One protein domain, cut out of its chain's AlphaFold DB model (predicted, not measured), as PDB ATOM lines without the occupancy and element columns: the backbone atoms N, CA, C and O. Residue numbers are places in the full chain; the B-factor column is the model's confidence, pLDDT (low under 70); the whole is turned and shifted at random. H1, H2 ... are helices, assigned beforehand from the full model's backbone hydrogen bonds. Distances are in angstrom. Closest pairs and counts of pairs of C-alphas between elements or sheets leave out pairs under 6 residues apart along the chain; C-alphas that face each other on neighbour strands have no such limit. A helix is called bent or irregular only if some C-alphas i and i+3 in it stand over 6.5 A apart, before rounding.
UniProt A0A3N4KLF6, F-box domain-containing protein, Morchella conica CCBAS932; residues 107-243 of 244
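AT A GLANCE: This is residues 107 to 243 of the 244 residues of the protein "F-box domain-containing protein" of Morchella conica CCBAS932 (UniProt A0A3N4KLF6). Three long helices make the body: H1 and H2 cross at a steep tilt of 61 degrees, and H6, whose centre is nearest to the middle of the domain, runs about perpendicular to both, crossing H2 and meeting the last residues of H1, 121 to 125. The short helices pack round these three, H7 across the last part of H2, H8 on H1 and H4 on H6, while H3 and H5 have their centres farthest from the middle, and residues 210 to 216 stick out as the tip of a long loop between H6 and H7. The printed part has 137 residues with eight named helices, H1 to H8 in order, and no named strand; the class is all helix. It is compact, with a radius of gyration of the C-alphas of 14.8 A, and spans 44 by 32 by 31 A.

HOW THE PARTS SIT: H1, residues 107 to 125, and H2, residues 131 to 151, touch at a steep tilt of 61 degrees, opposite ways; their closest C-alphas, of Ala 118 and Thr 138, are 5.1 A apart. H2 has a kink of 25 degrees near residue 144 and is only just irregular, with C-alphas 144 and 147 6.6 A apart. The hub is H6, residues 183 to 200. It touches H2 about perpendicular, at 84 degrees, with the C-alphas of Ile 140 and Met 189 closest at 5.8 A. It touches H1 about perpendicular, at 78 degrees, with residues 192 to 196 alone; the C-alphas of Leu 121 and Ala 192 are closest, at 6.8 A. H7, residues 223 to 231, touches residues 145 to 151 of H2, the closest C-alphas being those of Gln 148 and Val 229, 4.0 A apart. H8, residues 233 to 241, touches H1 at a steep tilt of 39 degrees, the same way, with the C-alphas of Ala 113 and Met 233 closest at 6.2 A. H3, residues 155 to 159, only just touches H7, with 3 pairs of C-alphas within 8 A, closest Val 155 and Lys 230 at 6.5 A. H4, residues 168 to 173, only just touches H6, with 3 pairs within 8 A, closest Gln 169 and Ile 190 at 6.8 A. H5, residues 176 to 180, and H4 touch only at the corner, only just, with 3 pairs within 8 A, closest His 172 and Val 178 at 5.8 A. Every O i to N i+4 pair is within hydrogen-bond range in H1, H4, H5, H6, H7 and H8; in H2 it is 14 of 17, and in H3 0 of 1, beside 1 of 2 O i to N i+3 pairs.

IN THESE COORDINATES: H1 begins at C-alpha 107, (-32.915, 17.247, 18.545), and is 26.4 A long; H2 is 31.1 A and H6 25.8 A. H8 ends at C-alpha 241, (-15.639, 19.585, 30.237).

THE WHOLE: The C-alphas farthest apart, of Glu 108 and Gly 213, are 47.0 A apart. The printed part has no cut. The link H6 to H7, 22 residues, is long. The mean pLDDT of the printed part is 79.7; it is under 70 at residue 128 and residues 160 to 167, 202 to 203 and 205 to 221.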
ATOM      1  N   LEU A 107     -32.214  16.602  17.428       90.44
ATOM      2  CA  LEU A 107     -32.915  17.247  18.545       90.44
ATOM      3  C   LEU A 107     -32.539  16.634  19.898       90.44
ATOM      4  O   LEU A 107     -32.301  17.369  20.854       90.44
ATOM      5  N   GLU A 108     -32.433  15.309  19.984       92.00
ATOM      6  CA  GLU A 108     -32.001  14.606  21.191       92.00
ATOM      7  C   GLU A 108     -30.582  15.009  21.601       92.00
ATOM      8  O   GLU A 108     -30.330  15.257  22.783       92.00
ATOM      9  N   LYS A 109     -29.653  15.117  20.642       92.56
ATOM     10  CA  LYS A 109     -28.288  15.600  20.901       92.56
ATOM     11  C   LYS A 109     -28.296  17.021  21.454       92.56
ATOM     12  O   LYS A 109     -27.666  17.266  22.483       92.56
ATOM     13  N   LYS A 110     -29.063  17.931  20.843       92.69
ATOM     14  CA  LYS A 110     -29.212  19.315  21.322       92.69
ATOM     15  C   LYS A 110     -29.828  19.375  22.717       92.69
ATOM     16  O   LYS A 110     -29.290  20.064  23.577       92.69
ATOM     17  N   ALA A 111     -30.884  18.607  22.977       92.62
ATOM     18  CA  ALA A 111     -31.523  18.530  24.290       92.62
ATOM     19  C   ALA A 111     -30.545  18.042  25.372       92.62
ATOM     20  O   ALA A 111     -30.435  18.653  26.435       92.62
ATOM     21  N   ARG A 112     -29.784  16.974  25.090       93.81
ATOM     22  CA  ARG A 112     -28.768  16.436  26.012       93.81
ATOM     23  C   ARG A 112     -27.628  17.426  26.246       93.81
ATOM     24  O   ARG A 112     -27.192  17.587  27.384       93.81
ATOM     25  N   ALA A 113     -27.146  18.090  25.194       93.75
ATOM     26  CA  ALA A 113     -26.101  19.101  25.310       93.75
ATOM     27  C   ALA A 113     -26.577  20.295  26.151       93.75
ATOM     28  O   ALA A 113     -25.882  20.696  27.085       93.75
ATOM     29  N   ALA A 114     -27.789  20.793  25.893       94.25
ATOM     30  CA  ALA A 114     -28.397  21.865  26.670       94.25
ATOM     31  C   ALA A 114     -28.537  21.487  28.149       94.25
ATOM     32  O   ALA A 114     -28.138  22.259  29.016       94.25
ATOM     33  N   GLN A 115     -29.013  20.273  28.442       93.94
ATOM     34  CA  GLN A 115     -29.155  19.769  29.809       93.94
ATOM     35  C   GLN A 115     -27.806  19.704  30.547       93.94
ATOM     36  O   GLN A 115     -27.708  20.068  31.723       93.94
ATOM     37  N   LYS A 116     -26.738  19.267  29.872       93.25
ATOM     38  CA  LYS A 116     -25.390  19.250  30.456       93.25
ATOM     39  C   LYS A 116     -24.862  20.661  30.724       93.25
ATOM     40  O   LYS A 116     -24.386  20.929  31.824       93.25
ATOM     41  N   ILE A 117     -24.991  21.574  29.761       92.50
ATOM     42  CA  ILE A 117     -24.578  22.978  29.925       92.50
ATOM     43  C   ILE A 117     -25.378  23.646  31.054       92.50
ATOM     44  O   ILE A 117     -24.796  24.342  31.881       92.50
ATOM     45  N   ALA A 118     -26.683  23.386  31.150       92.44
ATOM     46  CA  ALA A 118     -27.531  23.876  32.235       92.44
ATOM     47  C   ALA A 118     -27.073  23.357  33.605       92.44
ATOM     48  O   ALA A 118     -27.012  24.120  34.565       92.44
ATOM     49  N   SER A 119     -26.666  22.087  33.684       91.94
ATOM     50  CA  SER A 119     -26.080  21.517  34.906       91.94
ATOM     51  C   SER A 119     -24.818  22.281  35.319       91.94
ATOM     52  O   SER A 119     -24.676  22.671  36.476       91.94
ATOM     53  N   HIS A 120     -23.931  22.566  34.362       90.00
ATOM     54  CA  HIS A 120     -22.740  23.380  34.597       90.00
ATOM     55  C   HIS A 120     -23.094  24.802  35.058       90.00
ATOM     56  O   HIS A 120     -22.523  25.283  36.034       90.00
ATOM     57  N   LEU A 121     -24.067  25.455  34.424       89.00
ATOM     58  CA  LEU A 121     -24.528  26.790  34.814       89.00
ATOM     59  C   LEU A 121     -25.042  26.835  36.255       89.00
ATOM     60  O   LEU A 121     -24.600  27.681  37.028       89.00
ATOM     61  N   LEU A 122     -25.916  25.902  36.636       89.00
ATOM     62  CA  LEU A 122     -26.465  25.846  37.993       89.00
ATOM     63  C   LEU A 122     -25.363  25.655  39.040       89.00
ATOM     64  O   LEU A 122     -25.355  26.357  40.050       89.00
ATOM     65  N   THR A 123     -24.377  24.794  38.758       86.50
ATOM     66  CA  THR A 123     -23.221  24.621  39.654       86.50
ATOM     67  C   THR A 123     -22.377  25.891  39.786       86.50
ATOM     68  O   THR A 123     -21.896  26.189  40.875       86.50
ATOM     69  N   MET A 124     -22.218  26.675  38.714       81.75
ATOM     70  CA  MET A 124     -21.455  27.932  38.744       81.75
ATOM     71  C   MET A 124     -22.192  29.038  39.496       81.75
ATOM     72  O   MET A 124     -21.566  29.835  40.191       81.75
ATOM     73  N   MET A 125     -23.515  29.082  39.365       77.31
ATOM     74  CA  MET A 125     -24.360  30.092  39.997       77.31
ATOM     75  C   MET A 125     -24.716  29.753  41.453       77.31
ATOM     76  O   MET A 125     -25.356  30.560  42.117       77.31
ATOM     77  N   SER A 126     -24.255  28.602  41.967       74.94
ATOM     78  CA  SER A 126     -24.541  28.117  43.327       74.94
ATOM     79  C   SER A 126     -26.041  28.018  43.634       74.94
ATOM     80  O   SER A 126     -26.461  28.259  44.763       74.94
ATOM     81  N   PHE A 127     -26.848  27.693  42.623       73.38
ATOM     82  CA  PHE A 127     -28.283  27.482  42.790       73.38
ATOM     83  C   PHE A 127     -28.591  26.060  43.258       73.38
ATOM     84  O   PHE A 127     -27.814  25.131  43.015       73.38
ATOM     85  N   ASP A 128     -29.745  25.896  43.905       69.44
ATOM     86  CA  ASP A 128     -30.259  24.582  44.273       69.44
ATOM     87  C   ASP A 128     -30.509  23.747  43.011       69.44
ATOM     88  O   ASP A 128     -31.087  24.196  42.025       69.44
ATOM     89  N   THR A 129     -30.079  22.489  43.012       72.19
ATOM     90  CA  THR A 129     -30.239  21.597  41.855       72.19
ATOM     91  C   THR A 129     -31.631  20.960  41.821       72.19
ATOM     92  O   THR A 129     -31.748  19.741  41.691       72.19
ATOM     93  N   ASP A 130     -32.677  21.766  41.994       84.31
ATOM     94  CA  ASP A 130     -34.062  21.309  41.878       84.31
ATOM     95  C   ASP A 130     -34.428  21.040  40.407       84.31
ATOM     96  O   ASP A 130     -33.873  21.646  39.484       84.31
ATOM     97  N   GLU A 131     -35.366  20.125  40.170       86.25
ATOM     98  CA  GLU A 131     -35.778  19.720  38.826       86.25
ATOM     99  C   GLU A 131     -36.410  20.886  38.050       86.25
ATOM    100  O   GLU A 131     -36.152  21.035  36.851       86.25
ATOM    101  N   GLU A 132     -37.168  21.756  38.721       87.88
ATOM    102  CA  GLU A 132     -37.759  22.948  38.102       87.88
ATOM    103  C   GLU A 132     -36.689  23.953  37.661       87.88
ATOM    104  O   GLU A 132     -36.739  24.466  36.541       87.88
ATOM    105  N   GLN A 133     -35.673  24.182  38.497       87.38
ATOM    106  CA  GLN A 133     -34.556  25.073  38.171       87.38
ATOM    107  C   GLN A 133     -33.690  24.494  37.053       87.38
ATOM    108  O   GLN A 133     -33.240  25.226  36.172       87.38
ATOM    109  N   HIS A 134     -33.510  23.170  37.033       90.50
ATOM    110  CA  HIS A 134     -32.835  22.459  35.948       90.50
ATOM    111  C   HIS A 134     -33.578  22.588  34.620       90.50
ATOM    112  O   HIS A 134     -32.975  22.921  33.597       90.50
ATOM    113  N   SER A 135     -34.897  22.393  34.644       91.94
ATOM    114  CA  SER A 135     -35.781  22.584  33.491       91.94
ATOM    115  C   SER A 135     -35.715  24.026  32.976       91.94
ATOM    116  O   SER A 135     -35.476  24.260  31.790       91.94
ATOM    117  N   TYR A 136     -35.814  25.012  33.871       92.50
ATOM    118  CA  TYR A 136     -35.711  26.423  33.507       92.50
ATOM    119  C   TYR A 136     -34.335  26.771  32.924       92.50
ATOM    120  O   TYR A 136     -34.253  27.340  31.839       92.50
ATOM    121  N   ALA A 137     -33.239  26.365  33.571       92.56
ATOM    122  CA  ALA A 137     -31.888  26.594  33.061       92.56
ATOM    123  C   ALA A 137     -31.667  25.927  31.692       92.56
ATOM    124  O   ALA A 137     -31.047  26.520  30.809       92.56
ATOM    125  N   THR A 138     -32.216  24.728  31.482       94.25
ATOM    126  CA  THR A 138     -32.169  24.033  30.187       94.25
ATOM    127  C   THR A 138     -32.902  24.825  29.107       94.25
ATOM    128  O   THR A 138     -32.358  25.006  28.018       94.25
ATOM    129  N   MET A 139     -34.087  25.364  29.408       94.69
ATOM    130  CA  MET A 139     -34.821  26.256  28.507       94.69
ATOM    131  C   MET A 139     -33.995  27.497  28.140       94.69
ATOM    132  O   MET A 139     -33.874  27.816  26.961       94.69
ATOM    133  N   ILE A 140     -33.363  28.156  29.118       94.81
ATOM    134  CA  ILE A 140     -32.519  29.338  28.870       94.81
ATOM    135  C   ILE A 140     -31.328  29.008  27.963       94.81
ATOM    136  O   ILE A 140     -31.003  29.782  27.063       94.81
ATOM    137  N   VAL A 141     -30.692  27.848  28.152       94.38
ATOM    138  CA  VAL A 141     -29.616  27.387  27.262       94.38
ATOM    139  C   VAL A 141     -30.140  27.148  25.846       94.38
ATOM    140  O   VAL A 141     -29.492  27.545  24.879       94.38
ATOM    141  N   ILE A 142     -31.315  26.536  25.698       94.81
ATOM    142  CA  ILE A 142     -31.932  26.328  24.384       94.81
ATOM    143  C   ILE A 142     -32.184  27.676  23.686       94.81
ATOM    144  O   ILE A 142     -31.777  27.848  22.535       94.81
ATOM    145  N   GLU A 143     -32.768  28.645  24.391       93.31
ATOM    146  CA  GLU A 143     -33.042  29.988  23.867       93.31
ATOM    147  C   GLU A 143     -31.768  30.734  23.465       93.31
ATOM    148  O   GLU A 143     -31.710  31.340  22.391       93.31
ATOM    149  N   LEU A 144     -30.710  30.653  24.277       91.56
ATOM    150  CA  LEU A 144     -29.420  31.282  23.977       91.56
ATOM    151  C   LEU A 144     -28.815  30.744  22.671       91.56
ATOM    152  O   LEU A 144     -28.269  31.507  21.872       91.56
ATOM    153  N   TRP A 145     -28.974  29.448  22.405       93.06
ATOM    154  CA  TRP A 145     -28.499  28.815  21.174       93.06
ATOM    155  C   TRP A 145     -29.460  28.921  19.989       93.06
ATOM    156  O   TRP A 145     -29.090  28.521  18.881       93.06
ATOM    157  N   SER A 146     -30.637  29.532  20.157       90.88
ATOM    158  CA  SER A 146     -31.518  29.864  19.029       90.88
ATOM    159  C   SER A 146     -30.807  30.705  17.965       90.88
ATOM    160  O   SER A 146     -31.090  30.589  16.771       90.88
ATOM    161  N   ALA A 147     -29.824  31.507  18.384       87.50
ATOM    162  CA  ALA A 147     -28.978  32.311  17.513       87.50
ATOM    163  C   ALA A 147     -28.253  31.476  16.443       87.50
ATOM    164  O   ALA A 147     -28.105  31.939  15.314       87.50
ATOM    165  N   GLN A 148     -27.857  30.234  16.750       89.56
ATOM    166  CA  GLN A 148     -27.228  29.341  15.773       89.56
ATOM    167  C   GLN A 148     -28.180  29.013  14.618       89.56
ATOM    168  O   GLN A 148     -27.779  29.073  13.460       89.56
ATOM    169  N   SER A 149     -29.443  28.690  14.915       87.06
ATOM    170  CA  SER A 149     -30.446  28.407  13.878       87.06
ATOM    171  C   SER A 149     -30.663  29.625  12.973       87.06
ATOM    172  O   SER A 149     -30.740  29.518  11.751       87.06
ATOM    173  N   ARG A 150     -30.684  30.815  13.582       86.00
ATOM    174  CA  ARG A 150     -31.040  32.066  12.906       86.00
ATOM    175  C   ARG A 150     -29.890  32.687  12.122       86.00
ATOM    176  O   ARG A 150     -30.144  33.313  11.101       86.00
ATOM    177  N   TYR A 151     -28.648  32.510  12.566       86.38
ATOM    178  CA  TYR A 151     -27.491  33.214  12.005       86.38
ATOM    179  C   TYR A 151     -26.339  32.300  11.576       86.38
ATOM    180  O   TYR A 151     -25.384  32.780  10.976       86.38
ATOM    181  N   GLY A 152     -26.413  30.990  11.829       83.50
ATOM    182  CA  GLY A 152     -25.337  30.044  11.503       83.50
ATOM    183  C   GLY A 152     -25.009  29.943  10.010       83.50
ATOM    184  O   GLY A 152     -23.931  29.482   9.652       83.50
ATOM    185  N   HIS A 153     -25.910  30.396   9.134       83.69
ATOM    186  CA  HIS A 153     -25.701  30.422   7.685       83.69
ATOM    187  C   HIS A 153     -24.891  31.636   7.193       83.69
ATOM    188  O   HIS A 153     -24.374  31.591   6.082       83.69
ATOM    189  N   ASP A 154     -24.787  32.707   7.990       81.56
ATOM    190  CA  ASP A 154     -24.067  33.940   7.641       81.56
ATOM    191  C   ASP A 154     -23.452  34.595   8.892       81.56
ATOM    192  O   ASP A 154     -23.840  35.680   9.343       81.56
ATOM    193  N   VAL A 155     -22.496  33.880   9.491       73.62
ATOM    194  CA  VAL A 155     -21.830  34.295  10.738       73.62
ATOM    195  C   VAL A 155     -20.933  35.515  10.540       73.62
ATOM    196  O   VAL A 155     -20.753  36.309  11.456       73.62
ATOM    197  N   ASP A 156     -20.373  35.710   9.353       72.75
ATOM    198  CA  ASP A 156     -19.475  36.841   9.119       72.75
ATOM    199  C   ASP A 156     -20.250  38.072   8.617       72.75
ATOM    200  O   ASP A 156     -19.985  39.193   9.060       72.75
ATOM    201  N   GLY A 157     -21.278  37.889   7.776       75.19
ATOM    202  CA  GLY A 157     -22.081  38.987   7.233       75.19
ATOM    203  C   GLY A 157     -22.980  39.660   8.269       75.19
ATOM    204  O   GLY A 157     -23.094  40.887   8.290       75.19
ATOM    205  N   ARG A 158     -23.564  38.905   9.210       72.81
ATOM    206  CA  ARG A 158     -24.390  39.496  10.281       72.81
ATOM    207  C   ARG A 158     -23.567  40.339  11.264       72.81
ATOM    208  O   ARG A 158     -24.094  41.315  11.805       72.81
ATOM    209  N   TRP A 159     -22.294  40.003  11.480       72.31
ATOM    210  CA  TRP A 159     -21.417  40.689  12.437       72.31
ATOM    211  C   TRP A 159     -20.494  41.728  11.803       72.31
ATOM    212  O   TRP A 159     -19.880  42.483  12.552       72.31
ATOM    213  N   SER A 160     -20.444  41.849  10.473       69.31
ATOM    214  CA  SER A 160     -19.587  42.826   9.782       69.31
ATOM    215  C   SER A 160     -19.855  44.282  10.192       69.31
ATOM    216  O   SER A 160     -18.984  45.135  10.053       69.31
ATOM    217  N   ASN A 161     -21.059  44.566  10.701       64.81
ATOM    218  CA  ASN A 161     -21.509  45.895  11.125       64.81
ATOM    219  C   ASN A 161     -21.667  46.027  12.654       64.81
ATOM    220  O   ASN A 161     -22.183  47.038  13.137       64.81
ATOM    221  N   ILE A 162     -21.294  44.995  13.420       68.75
ATOM    222  CA  ILE A 162     -21.346  45.000  14.885       68.75
ATOM    223  C   ILE A 162     -19.924  45.245  15.376       68.75
ATOM    224  O   ILE A 162     -19.031  44.448  15.101       68.75
ATOM    225  N   ASN A 163     -19.722  46.360  16.081       64.94
ATOM    226  CA  ASN A 163     -18.418  46.693  16.641       64.94
ATOM    227  C   ASN A 163     -17.991  45.591  17.625       64.94
ATOM    228  O   ASN A 163     -18.822  45.096  18.386       64.94
ATOM    229  N   ASP A 164     -16.711  45.214  17.639       61.81
ATOM    230  CA  ASP A 164     -16.215  44.139  18.519       61.81
ATOM    231  C   ASP A 164     -16.341  44.496  20.015       61.81
ATOM    232  O   ASP A 164     -16.315  43.616  20.872       61.81
ATOM    233  N   GLU A 165     -16.536  45.781  20.322       61.59
ATOM    234  CA  GLU A 165     -16.800  46.310  21.666       61.59
ATOM    235  C   GLU A 165     -18.267  46.169  22.118       61.59
ATOM    236  O   GLU A 165     -18.572  46.453  23.275       61.59
ATOM    237  N   CYS A 166     -19.183  45.749  21.234       64.50
ATOM    238  CA  CYS A 166     -20.586  45.534  21.587       64.50
ATOM    239  C   CYS A 166     -20.743  44.286  22.473       64.50
ATOM    240  O   CYS A 166     -20.235  43.211  22.149       64.50
ATOM    241  N   GLY A 167     -21.486  44.414  23.574       69.88
ATOM    242  CA  GLY A 167     -21.854  43.291  24.443       69.88
ATOM    243  C   GLY A 167     -23.097  42.533  23.957       69.88
ATOM    244  O   GLY A 167     -23.828  42.997  23.078       69.88
ATOM    245  N   LEU A 168     -23.390  41.385  24.583       75.94
ATOM    246  CA  LEU A 168     -24.558  40.563  24.239       75.94
ATOM    247  C   LEU A 168     -25.879  41.345  24.336       75.94
ATOM    248  O   LEU A 168     -26.751  41.196  23.480       75.94
ATOM    249  N   GLN A 169     -26.014  42.209  25.346       77.56
ATOM    250  CA  GLN A 169     -27.214  43.016  25.557       77.56
ATOM    251  C   GLN A 169     -27.521  43.922  24.355       77.56
ATOM    252  O   GLN A 169     -28.668  44.013  23.922       77.56
ATOM    253  N   GLU A 170     -26.503  44.544  23.758       74.31
ATOM    254  CA  GLU A 170     -26.679  45.419  22.594       74.31
ATOM    255  C   GLU A 170     -27.126  44.641  21.351       74.31
ATOM    256  O   GLU A 170     -27.869  45.165  20.515       74.31
ATOM    257  N   VAL A 171     -26.712  43.378  21.237       76.69
ATOM    258  CA  VAL A 171     -27.139  42.487  20.154       76.69
ATOM    259  C   VAL A 171     -28.557  41.983  20.377       76.69
ATOM    260  O   VAL A 171     -29.345  41.992  19.434       76.69
ATOM    261  N   HIS A 172     -28.917  41.639  21.613       81.00
ATOM    262  CA  HIS A 172     -30.277  41.241  21.980       81.00
ATOM    263  C   HIS A 172     -31.306  42.343  21.699       81.00
ATOM    264  O   HIS A 172     -32.369  42.055  21.159       81.00
ATOM    265  N   VAL A 173     -30.975  43.614  21.958       78.75
ATOM    266  CA  VAL A 173     -31.862  44.756  21.649       78.75
ATOM    267  C   VAL A 173     -32.129  44.903  20.143       78.75
ATOM    268  O   VAL A 173     -33.169  45.421  19.742       78.75
ATOM    269  N   ARG A 174     -31.211  44.442  19.286       77.62
ATOM    270  CA  ARG A 174     -31.346  44.483  17.816       77.62
ATOM    271  C   ARG A 174     -31.951  43.207  17.231       77.62
ATOM    272  O   ARG A 174     -31.998  43.055  16.006       77.62
ATOM    273  N   ASP A 175     -32.345  42.271  18.082       82.81
ATOM    274  CA  ASP A 175     -32.810  40.956  17.693       82.81
ATOM    275  C   ASP A 175     -34.311  40.813  17.964       82.81
ATOM    276  O   ASP A 175     -34.734  40.580  19.093       82.81
ATOM    277  N   ASN A 176     -35.114  40.908  16.899       84.81
ATOM    278  CA  ASN A 176     -36.575  40.852  16.985       84.81
ATOM    279  C   ASN A 176     -37.084  39.604  17.724       84.81
ATOM    280  O   ASN A 176     -38.070  39.695  18.453       84.81
ATOM    281  N   TYR A 177     -36.408  38.459  17.570       87.31
ATOM    282  CA  TYR A 177     -36.772  37.236  18.283       87.31
ATOM    283  C   TYR A 177     -36.598  37.433  19.788       87.31
ATOM    284  O   TYR A 177     -37.553  37.272  20.544       87.31
ATOM    285  N   VAL A 178     -35.415  37.882  20.213       86.44
ATOM    286  CA  VAL A 178     -35.100  38.065  21.635       86.44
ATOM    287  C   VAL A 178     -35.985  39.139  22.261       86.44
ATOM    288  O   VAL A 178     -36.519  38.925  23.342       86.44
ATOM    289  N   THR A 179     -36.233  40.248  21.557       87.81
ATOM    290  CA  THR A 179     -37.127  41.313  22.051       87.81
ATOM    291  C   THR A 179     -38.582  40.868  22.220       87.81
ATOM    292  O   THR A 179     -39.323  41.505  22.963       87.81
ATOM    293  N   SER A 180     -39.003  39.794  21.539       88.12
ATOM    294  CA  SER A 180     -40.348  39.227  21.675       88.12
ATOM    295  C   SER A 180     -40.488  38.244  22.845       88.12
ATOM    296  O   SER A 180     -41.612  37.915  23.228       88.12
ATOM    297  N   LEU A 181     -39.367  37.790  23.421       89.56
ATOM    298  CA  LEU A 181     -39.360  36.927  24.599       89.56
ATOM    299  C   LEU A 181     -39.729  37.728  25.864       89.56
ATOM    300  O   LEU A 181     -39.471  38.932  25.925       89.56
ATOM    301  N   PRO A 182     -40.280  37.079  26.904       92.19
ATOM    302  CA  PRO A 182     -40.452  37.683  28.226       92.19
ATOM    303  C   PRO A 182     -39.148  38.279  28.774       92.19
ATOM    304  O   PRO A 182     -38.070  37.712  28.572       92.19
ATOM    305  N   SER A 183     -39.240  39.401  29.496       87.19
ATOM    306  CA  SER A 183     -38.081  40.103  30.072       87.19
ATOM    307  C   SER A 183     -37.225  39.200  30.954       87.19
ATOM    308  O   SER A 183     -36.000  39.253  30.889       87.19
ATOM    309  N   GLU A 184     -37.860  38.306  31.709       89.25
ATOM    310  CA  GLU A 184     -37.188  37.374  32.609       89.25
ATOM    311  C   GLU A 184     -36.283  36.408  31.833       89.25
ATOM    312  O   GLU A 184     -35.172  36.105  32.263       89.25
ATOM    313  N   ILE A 185     -36.730  35.953  30.656       91.06
ATOM    314  CA  ILE A 185     -35.942  35.069  29.788       91.06
ATOM    315  C   ILE A 185     -34.764  35.839  29.190       91.06
ATOM    316  O   ILE A 185     -33.646  35.324  29.176       91.06
ATOM    317  N   GLN A 186     -34.977  37.081  28.748       88.44
ATOM    318  CA  GLN A 186     -33.906  37.915  28.194       88.44
ATOM    319  C   GLN A 186     -32.786  38.159  29.218       88.44
ATOM    320  O   GLN A 186     -31.605  37.988  28.905       88.44
ATOM    321  N   GLU A 187     -33.150  38.514  30.452       87.31
ATOM    322  CA  GLU A 187     -32.205  38.733  31.553       87.31
ATOM    323  C   GLU A 187     -31.481  37.440  31.948       87.31
ATOM    324  O   GLU A 187     -30.257  37.434  32.134       87.31
ATOM    325  N   ALA A 188     -32.204  36.319  32.012       89.25
ATOM    326  CA  ALA A 188     -31.621  35.017  32.309       89.25
ATOM    327  C   ALA A 188     -30.638  34.564  31.217       89.25
ATOM    328  O   ALA A 188     -29.569  34.047  31.542       89.25
ATOM    329  N   MET A 189     -30.932  34.814  29.936       90.25
ATOM    330  CA  MET A 189     -30.010  34.532  28.829       90.25
ATOM    331  C   MET A 189     -28.711  35.337  28.947       90.25
ATOM    332  O   MET A 189     -27.629  34.780  28.762       90.25
ATOM    333  N   ILE A 190     -28.800  36.632  29.277       87.12
ATOM    334  CA  ILE A 190     -27.618  37.486  29.491       87.12
ATOM    335  C   ILE A 190     -26.800  36.970  30.678       87.12
ATOM    336  O   ILE A 190     -25.576  36.857  30.600       87.12
ATOM    337  N   THR A 191     -27.476  36.598  31.763       88.00
ATOM    338  CA  THR A 191     -26.834  36.063  32.967       88.00
ATOM    339  C   THR A 191     -26.119  34.742  32.681       88.00
ATOM    340  O   THR A 191     -24.950  34.587  33.035       88.00
ATOM    341  N   ALA A 192     -26.779  33.817  31.979       88.88
ATOM    342  CA  ALA A 192     -26.201  32.543  31.560       88.88
ATOM    343  C   ALA A 192     -24.985  32.748  30.644       88.88
ATOM    344  O   ALA A 192     -23.941  32.131  30.856       88.88
ATOM    345  N   TYR A 193     -25.078  33.654  29.667       88.88
ATOM    346  CA  TYR A 193     -23.954  33.994  28.794       88.88
ATOM    347  C   TYR A 193     -22.754  34.531  29.578       88.88
ATOM    348  O   TYR A 193     -21.633  34.060  29.391       88.88
ATOM    349  N   ASN A 194     -22.986  35.476  30.490       84.50
ATOM    350  CA  ASN A 194     -21.928  36.069  31.301       84.50
ATOM    351  C   ASN A 194     -21.274  35.037  32.229       84.50
ATOM    352  O   ASN A 194     -20.052  35.043  32.380       84.50
ATOM    353  N   ALA A 195     -22.058  34.123  32.811       86.06
ATOM    354  CA  ALA A 195     -21.538  33.022  33.617       86.06
ATOM    355  C   ALA A 195     -20.660  32.068  32.784       86.06
ATOM    356  O   ALA A 195     -19.559  31.708  33.209       86.06
ATOM    357  N   LEU A 196     -21.094  31.716  31.568       87.62
ATOM    358  CA  LEU A 196     -20.306  30.895  30.642       87.62
ATOM    359  C   LEU A 196     -19.010  31.592  30.221       87.62
ATOM    360  O   LEU A 196     -17.947  30.976  30.269       87.62
ATOM    361  N   ALA A 197     -19.076  32.873  29.853       85.00
ATOM    362  CA  ALA A 197     -17.908  33.661  29.473       85.00
ATOM    363  C   ALA A 197     -16.877  33.708  30.611       85.00
ATOM    364  O   ALA A 197     -15.702  33.405  30.399       85.00
ATOM    365  N   GLN A 198     -17.326  33.981  31.841       82.56
ATOM    366  CA  GLN A 198     -16.470  33.973  33.030       82.56
ATOM    367  C   GLN A 198     -15.800  32.617  33.259       82.56
ATOM    368  O   GLN A 198     -14.602  32.559  33.543       82.56
ATOM    369  N   ARG A 199     -16.544  31.515  33.109       83.38
ATOM    370  CA  ARG A 199     -15.998  30.165  33.289       83.38
ATOM    371  C   ARG A 199     -14.977  29.799  32.218       83.38
ATOM    372  O   ARG A 199     -13.972  29.160  32.530       83.38
ATOM    373  N   LEU A 200     -15.241  30.173  30.971       82.44
ATOM    374  CA  LEU A 200     -14.377  29.868  29.836       82.44
ATOM    375  C   LEU A 200     -13.127  30.762  29.784       82.44
ATOM    376  O   LEU A 200     -12.204  30.412  29.057       82.44
ATOM    377  N   GLN A 201     -13.041  31.836  30.585       74.62
ATOM    378  CA  GLN A 201     -11.869  32.730  30.717       74.62
ATOM    379  C   GLN A 201     -11.365  33.263  29.338       74.62
ATOM    380  O   GLN A 201     -12.103  33.159  28.352       74.62
ATOM    381  N   PRO A 202     -10.162  33.871  29.195       65.62
ATOM    382  CA  PRO A 202      -9.726  34.401  27.902       65.62
ATOM    383  C   PRO A 202      -9.719  33.326  26.800       65.62
ATOM    384  O   PRO A 202      -9.334  32.178  27.071       65.62
ATOM    385  N   PRO A 203     -10.130  33.677  25.565       68.12
ATOM    386  CA  PRO A 203     -10.382  35.037  25.056       68.12
ATOM    387  C   PRO A 203     -11.819  35.564  25.260       68.12
ATOM    388  O   PRO A 203     -12.174  36.582  24.681       68.12
ATOM    389  N   PHE A 204     -12.670  34.859  26.014       71.69
ATOM    390  CA  PHE A 204     -14.093  35.202  26.169       71.69
ATOM    391  C   PHE A 204     -14.374  36.107  27.371       71.69
ATOM    392  O   PHE A 204     -15.465  36.655  27.497       71.69
ATOM    393  N   TYR A 205     -13.409  36.212  28.282       62.50
ATOM    394  CA  TYR A 205     -13.486  37.031  29.479       62.50
ATOM    395  C   TYR A 205     -12.081  37.295  30.010       62.50
ATOM    396  O   TYR A 205     -11.399  36.339  30.381       62.50
ATOM    397  N   SER A 206     -11.663  38.553  30.168       56.47
ATOM    398  CA  SER A 206     -10.461  38.872  30.940       56.47
ATOM    399  C   SER A 206     -10.777  39.701  32.158       56.47
ATOM    400  O   SER A 206     -11.640  40.576  32.197       56.47
ATOM    401  N   SER A 207     -10.004  39.401  33.193       52.94
ATOM    402  CA  SER A 207      -9.998  40.073  34.482       52.94
ATOM    403  C   SER A 207      -9.537  41.534  34.408       52.94
ATOM    404  O   SER A 207      -9.500  42.219  35.432       52.94
ATOM    405  N   SER A 208      -9.156  42.026  33.225       48.28
ATOM    406  CA  SER A 208      -8.572  43.347  33.003       48.28
ATOM    407  C   SER A 208      -9.644  44.447  33.024       48.28
ATOM    408  O   SER A 208      -9.906  45.106  32.026       48.28
ATOM    409  N   ARG A 209     -10.250  44.704  34.191       48.56
ATOM    410  CA  ARG A 209     -11.162  45.840  34.457       48.56
ATOM    411  C   ARG A 209     -10.455  47.214  34.441       48.56
ATOM    412  O   ARG A 209     -10.648  48.028  35.343       48.56
ATOM    413  N   ARG A 210      -9.601  47.508  33.458       42.25
ATOM    414  CA  ARG A 210      -8.981  48.837  33.295       42.25
ATOM    415  C   ARG A 210      -9.303  49.422  31.926       42.25
ATOM    416  O   ARG A 210      -8.439  49.542  31.070       42.25
ATOM    417  N   GLY A 211     -10.554  49.848  31.766       43.66
ATOM    418  CA  GLY A 211     -10.913  50.846  30.765       43.66
ATOM    419  C   GLY A 211     -10.457  52.229  31.234       43.66
ATOM    420  O   GLY A 211     -10.963  52.760  32.224       43.66
ATOM    421  N   HIS A 212      -9.484  52.817  30.543       36.28
ATOM    422  CA  HIS A 212      -9.186  54.243  30.643       36.28
ATOM    423  C   HIS A 212     -10.392  54.993  30.046       36.28
ATOM    424  O   HIS A 212     -10.591  54.948  28.838       36.28
ATOM    425  N   GLY A 213     -11.248  55.600  30.882       42.88
ATOM    426  CA  GLY A 213     -12.429  56.350  30.412       42.88
ATOM    427  C   GLY A 213     -13.789  55.996  31.031       42.88
ATOM    428  O   GLY A 213     -14.813  56.406  30.496       42.88
ATOM    429  N   GLY A 214     -13.846  55.262  32.148       35.75
ATOM    430  CA  GLY A 214     -15.040  55.226  33.011       35.75
ATOM    431  C   GLY A 214     -16.261  54.446  32.500       35.75
ATOM    432  O   GLY A 214     -17.258  54.382  33.214       35.75
ATOM    433  N   ARG A 215     -16.203  53.807  31.325       41.53
ATOM    434  CA  ARG A 215     -17.183  52.780  30.943       41.53
ATOM    435  C   ARG A 215     -16.725  51.420  31.456       41.53
ATOM    436  O   ARG A 215     -15.596  51.000  31.209       41.53
ATOM    437  N   ILE A 216     -17.611  50.749  32.184       42.72
ATOM    438  CA  ILE A 216     -17.485  49.331  32.505       42.72
ATOM    439  C   ILE A 216     -17.542  48.604  31.160       42.72
ATOM    440  O   ILE A 216     -18.594  48.547  30.537       42.72
ATOM    441  N   ILE A 217     -16.398  48.125  30.672       49.69
ATOM    442  CA  ILE A 217     -16.367  47.212  29.532       49.69
ATOM    443  C   ILE A 217     -16.828  45.874  30.103       49.69
ATOM    444  O   ILE A 217     -16.078  45.203  30.816       49.69
ATOM    445  N   GLU A 218     -18.095  45.538  29.890       46.75
ATOM    446  CA  GLU A 218     -18.609  44.205  30.176       46.75
ATOM    447  C   GLU A 218     -17.888  43.207  29.257       46.75
ATOM    448  O   GLU A 218     -18.225  43.064  28.091       46.75
ATOM    449  N   GLY A 219     -16.818  42.605  29.785       47.69
ATOM    450  CA  GLY A 219     -16.180  41.367  29.330       47.69
ATOM    451  C   GLY A 219     -16.117  41.121  27.818       47.69
ATOM    452  O   GLY A 219     -16.911  40.357  27.294       47.69
ATOM    453  N   GLU A 220     -15.111  41.698  27.160       54.94
ATOM    454  CA  GLU A 220     -14.437  41.142  25.966       54.94
ATOM    455  C   GLU A 220     -15.300  40.688  24.767       54.94
ATOM    456  O   GLU A 220     -14.937  39.759  24.048       54.94
ATOM    457  N   GLY A 221     -16.388  41.400  24.476       61.28
ATOM    458  CA  GLY A 221     -17.031  41.395  23.157       61.28
ATOM    459  C   GLY A 221     -17.820  40.132  22.775       61.28
ATOM    460  O   GLY A 221     -18.103  39.235  23.568       61.28
ATOM    461  N   MET A 222     -18.213  40.068  21.501       73.50
ATOM    462  CA  MET A 222     -19.135  39.059  20.951       73.50
ATOM    463  C   MET A 222     -18.502  37.681  20.679       73.50
ATOM    464  O   MET A 222     -19.119  36.854  20.008       73.50
ATOM    465  N   TRP A 223     -17.283  37.401  21.151       79.12
ATOM    466  CA  TRP A 223     -16.526  36.201  20.765       79.12
ATOM    467  C   TRP A 223     -17.215  34.891  21.139       79.12
ATOM    468  O   TRP A 223     -17.333  34.004  20.293       79.12
ATOM    469  N   LEU A 224     -17.709  34.771  22.377       83.75
ATOM    470  CA  LEU A 224     -18.428  33.569  22.803       83.75
ATOM    471  C   LEU A 224     -19.728  33.414  22.013       83.75
ATOM    472  O   LEU A 224     -20.074  32.314  21.601       83.75
ATOM    473  N   TYR A 225     -20.425  34.513  21.736       84.12
ATOM    474  CA  TYR A 225     -21.664  34.472  20.966       84.12
ATOM    475  C   TYR A 225     -21.425  34.099  19.494       84.12
ATOM    476  O   TYR A 225     -22.166  33.294  18.936       84.12
ATOM    477  N   ARG A 226     -20.351  34.602  18.871       84.25
ATOM    478  CA  ARG A 226     -19.905  34.171  17.533       84.25
ATOM    479  C   ARG A 226     -19.574  32.681  17.523       84.25
ATOM    480  O   ARG A 226     -19.966  31.977  16.596       84.25
ATOM    481  N   LEU A 227     -18.908  32.188  18.569       86.50
ATOM    482  CA  LEU A 227     -18.602  30.766  18.719       86.50
ATOM    483  C   LEU A 227     -19.874  29.916  18.873       86.50
ATOM    484  O   LEU A 227     -19.998  28.890  18.209       86.50
ATOM    485  N   ILE A 228     -20.837  30.369  19.684       88.12
ATOM    486  CA  ILE A 228     -22.163  29.748  19.842       88.12
ATOM    487  C   ILE A 228     -22.864  29.620  18.488       88.12
ATOM    488  O   ILE A 228     -23.385  28.553  18.160       88.12
ATOM    489  N   VAL A 229     -22.850  30.689  17.689       87.00
ATOM    490  CA  VAL A 229     -23.502  30.716  16.378       87.00
ATOM    491  C   VAL A 229     -22.783  29.809  15.377       87.00
ATOM    492  O   VAL A 229     -23.448  29.120  14.606       87.00
ATOM    493  N   LYS A 230     -21.446  29.786  15.389       86.75
ATOM    494  CA  LYS A 230     -20.643  29.041  14.415       86.75
ATOM    495  C   LYS A 230     -20.589  27.539  14.695       86.75
ATOM    496  O   LYS A 230     -20.853  26.743  13.804       86.75
ATOM    497  N   GLU A 231     -20.242  27.152  15.920       84.25
ATOM    498  CA  GLU A 231     -19.828  25.779  16.247       84.25
ATOM    499  C   GLU A 231     -20.902  24.993  17.029       84.25
ATOM    500  O   GLU A 231     -20.891  23.766  17.046       84.25
ATOM    501  N   GLY A 232     -21.876  25.673  17.648       84.38
ATOM    502  CA  GLY A 232     -22.992  25.035  18.359       84.38
ATOM    503  C   GLY A 232     -22.701  24.602  19.799       84.38
ATOM    504  O   GLY A 232     -21.684  24.956  20.392       84.38
ATOM    505  N   MET A 233     -23.660  23.894  20.412       88.88
ATOM    506  CA  MET A 233     -23.617  23.544  21.846       88.88
ATOM    507  C   MET A 233     -22.498  22.558  22.187       88.88
ATOM    508  O   MET A 233     -21.882  22.673  23.241       88.88
ATOM    509  N   GLU A 234     -22.236  21.591  21.307       89.06
ATOM    510  CA  GLU A 234     -21.296  20.491  21.556       89.06
ATOM    511  C   GLU A 234     -19.871  21.016  21.776       89.06
ATOM    512  O   GLU A 234     -19.216  20.635  22.742       89.06
ATOM    513  N   THR A 235     -19.427  21.979  20.965       88.88
ATOM    514  CA  THR A 235     -18.110  22.609  21.111       88.88
ATOM    515  C   THR A 235     -17.971  23.335  22.448       88.88
ATOM    516  O   THR A 235     -16.986  23.138  23.157       88.88
ATOM    517  N   ILE A 236     -18.974  24.114  22.860       88.38
ATOM    518  CA  ILE A 236     -18.944  24.793  24.166       88.38
ATOM    519  C   ILE A 236     -18.952  23.784  25.314       88.38
ATOM    520  O   ILE A 236     -18.204  23.953  26.276       88.38
ATOM    521  N   LEU A 237     -19.732  22.709  25.202       90.12
ATOM    522  CA  LEU A 237     -19.738  21.639  26.192       90.12
ATOM    523  C   LEU A 237     -18.354  20.988  26.324       90.12
ATOM    524  O   LEU A 237     -17.879  20.830  27.444       90.12
ATOM    525  N   THR A 238     -17.666  20.688  25.217       89.31
ATOM    526  CA  THR A 238     -16.300  20.134  25.287       89.31
ATOM    527  C   THR A 238     -15.312  21.095  25.951       89.31
ATOM    528  O   THR A 238     -14.476  20.661  26.739       89.31
ATOM    529  N   LEU A 239     -15.431  22.405  25.703       86.88
ATOM    530  CA  LEU A 239     -14.595  23.417  26.357       86.88
ATOM    531  C   LEU A 239     -14.880  23.528  27.862       86.88
ATOM    532  O   LEU A 239     -13.958  23.771  28.641       86.88
ATOM    533  N   LEU A 240     -16.138  23.350  28.276       86.81
ATOM    534  CA  LEU A 240     -16.523  23.302  29.688       86.81
ATOM    535  C   LEU A 240     -15.988  22.039  30.370       86.81
ATOM    536  O   LEU A 240     -15.417  22.144  31.452       86.81
ATOM    537  N   GLU A 241     -16.125  20.876  29.728       87.25
ATOM    538  CA  GLU A 241     -15.639  19.585  30.237       87.25
ATOM    539  C   GLU A 241     -14.099  19.555  30.341       87.25
ATOM    540  O   GLU A 241     -13.566  18.973  31.276       87.25
ATOM    541  N   GLN A 242     -13.366  20.237  29.452       83.81
ATOM    542  CA  GLN A 242     -11.896  20.351  29.521       83.81
ATOM    543  C   GLN A 242     -11.383  21.270  30.643       83.81
ATOM    544  O   GLN A 242     -10.198  21.230  30.977       83.81
ATOM    545  N   ARG A 243     -12.242  22.140  31.185       71.00
ATOM    546  CA  ARG A 243     -11.897  23.120  32.233       71.00
ATOM    547  C   ARG A 243     -12.524  22.795  33.597       71.00
ATOM    548  O   ARG A 243     -12.297  23.543  34.557       71.00
TER     549      ARG A 243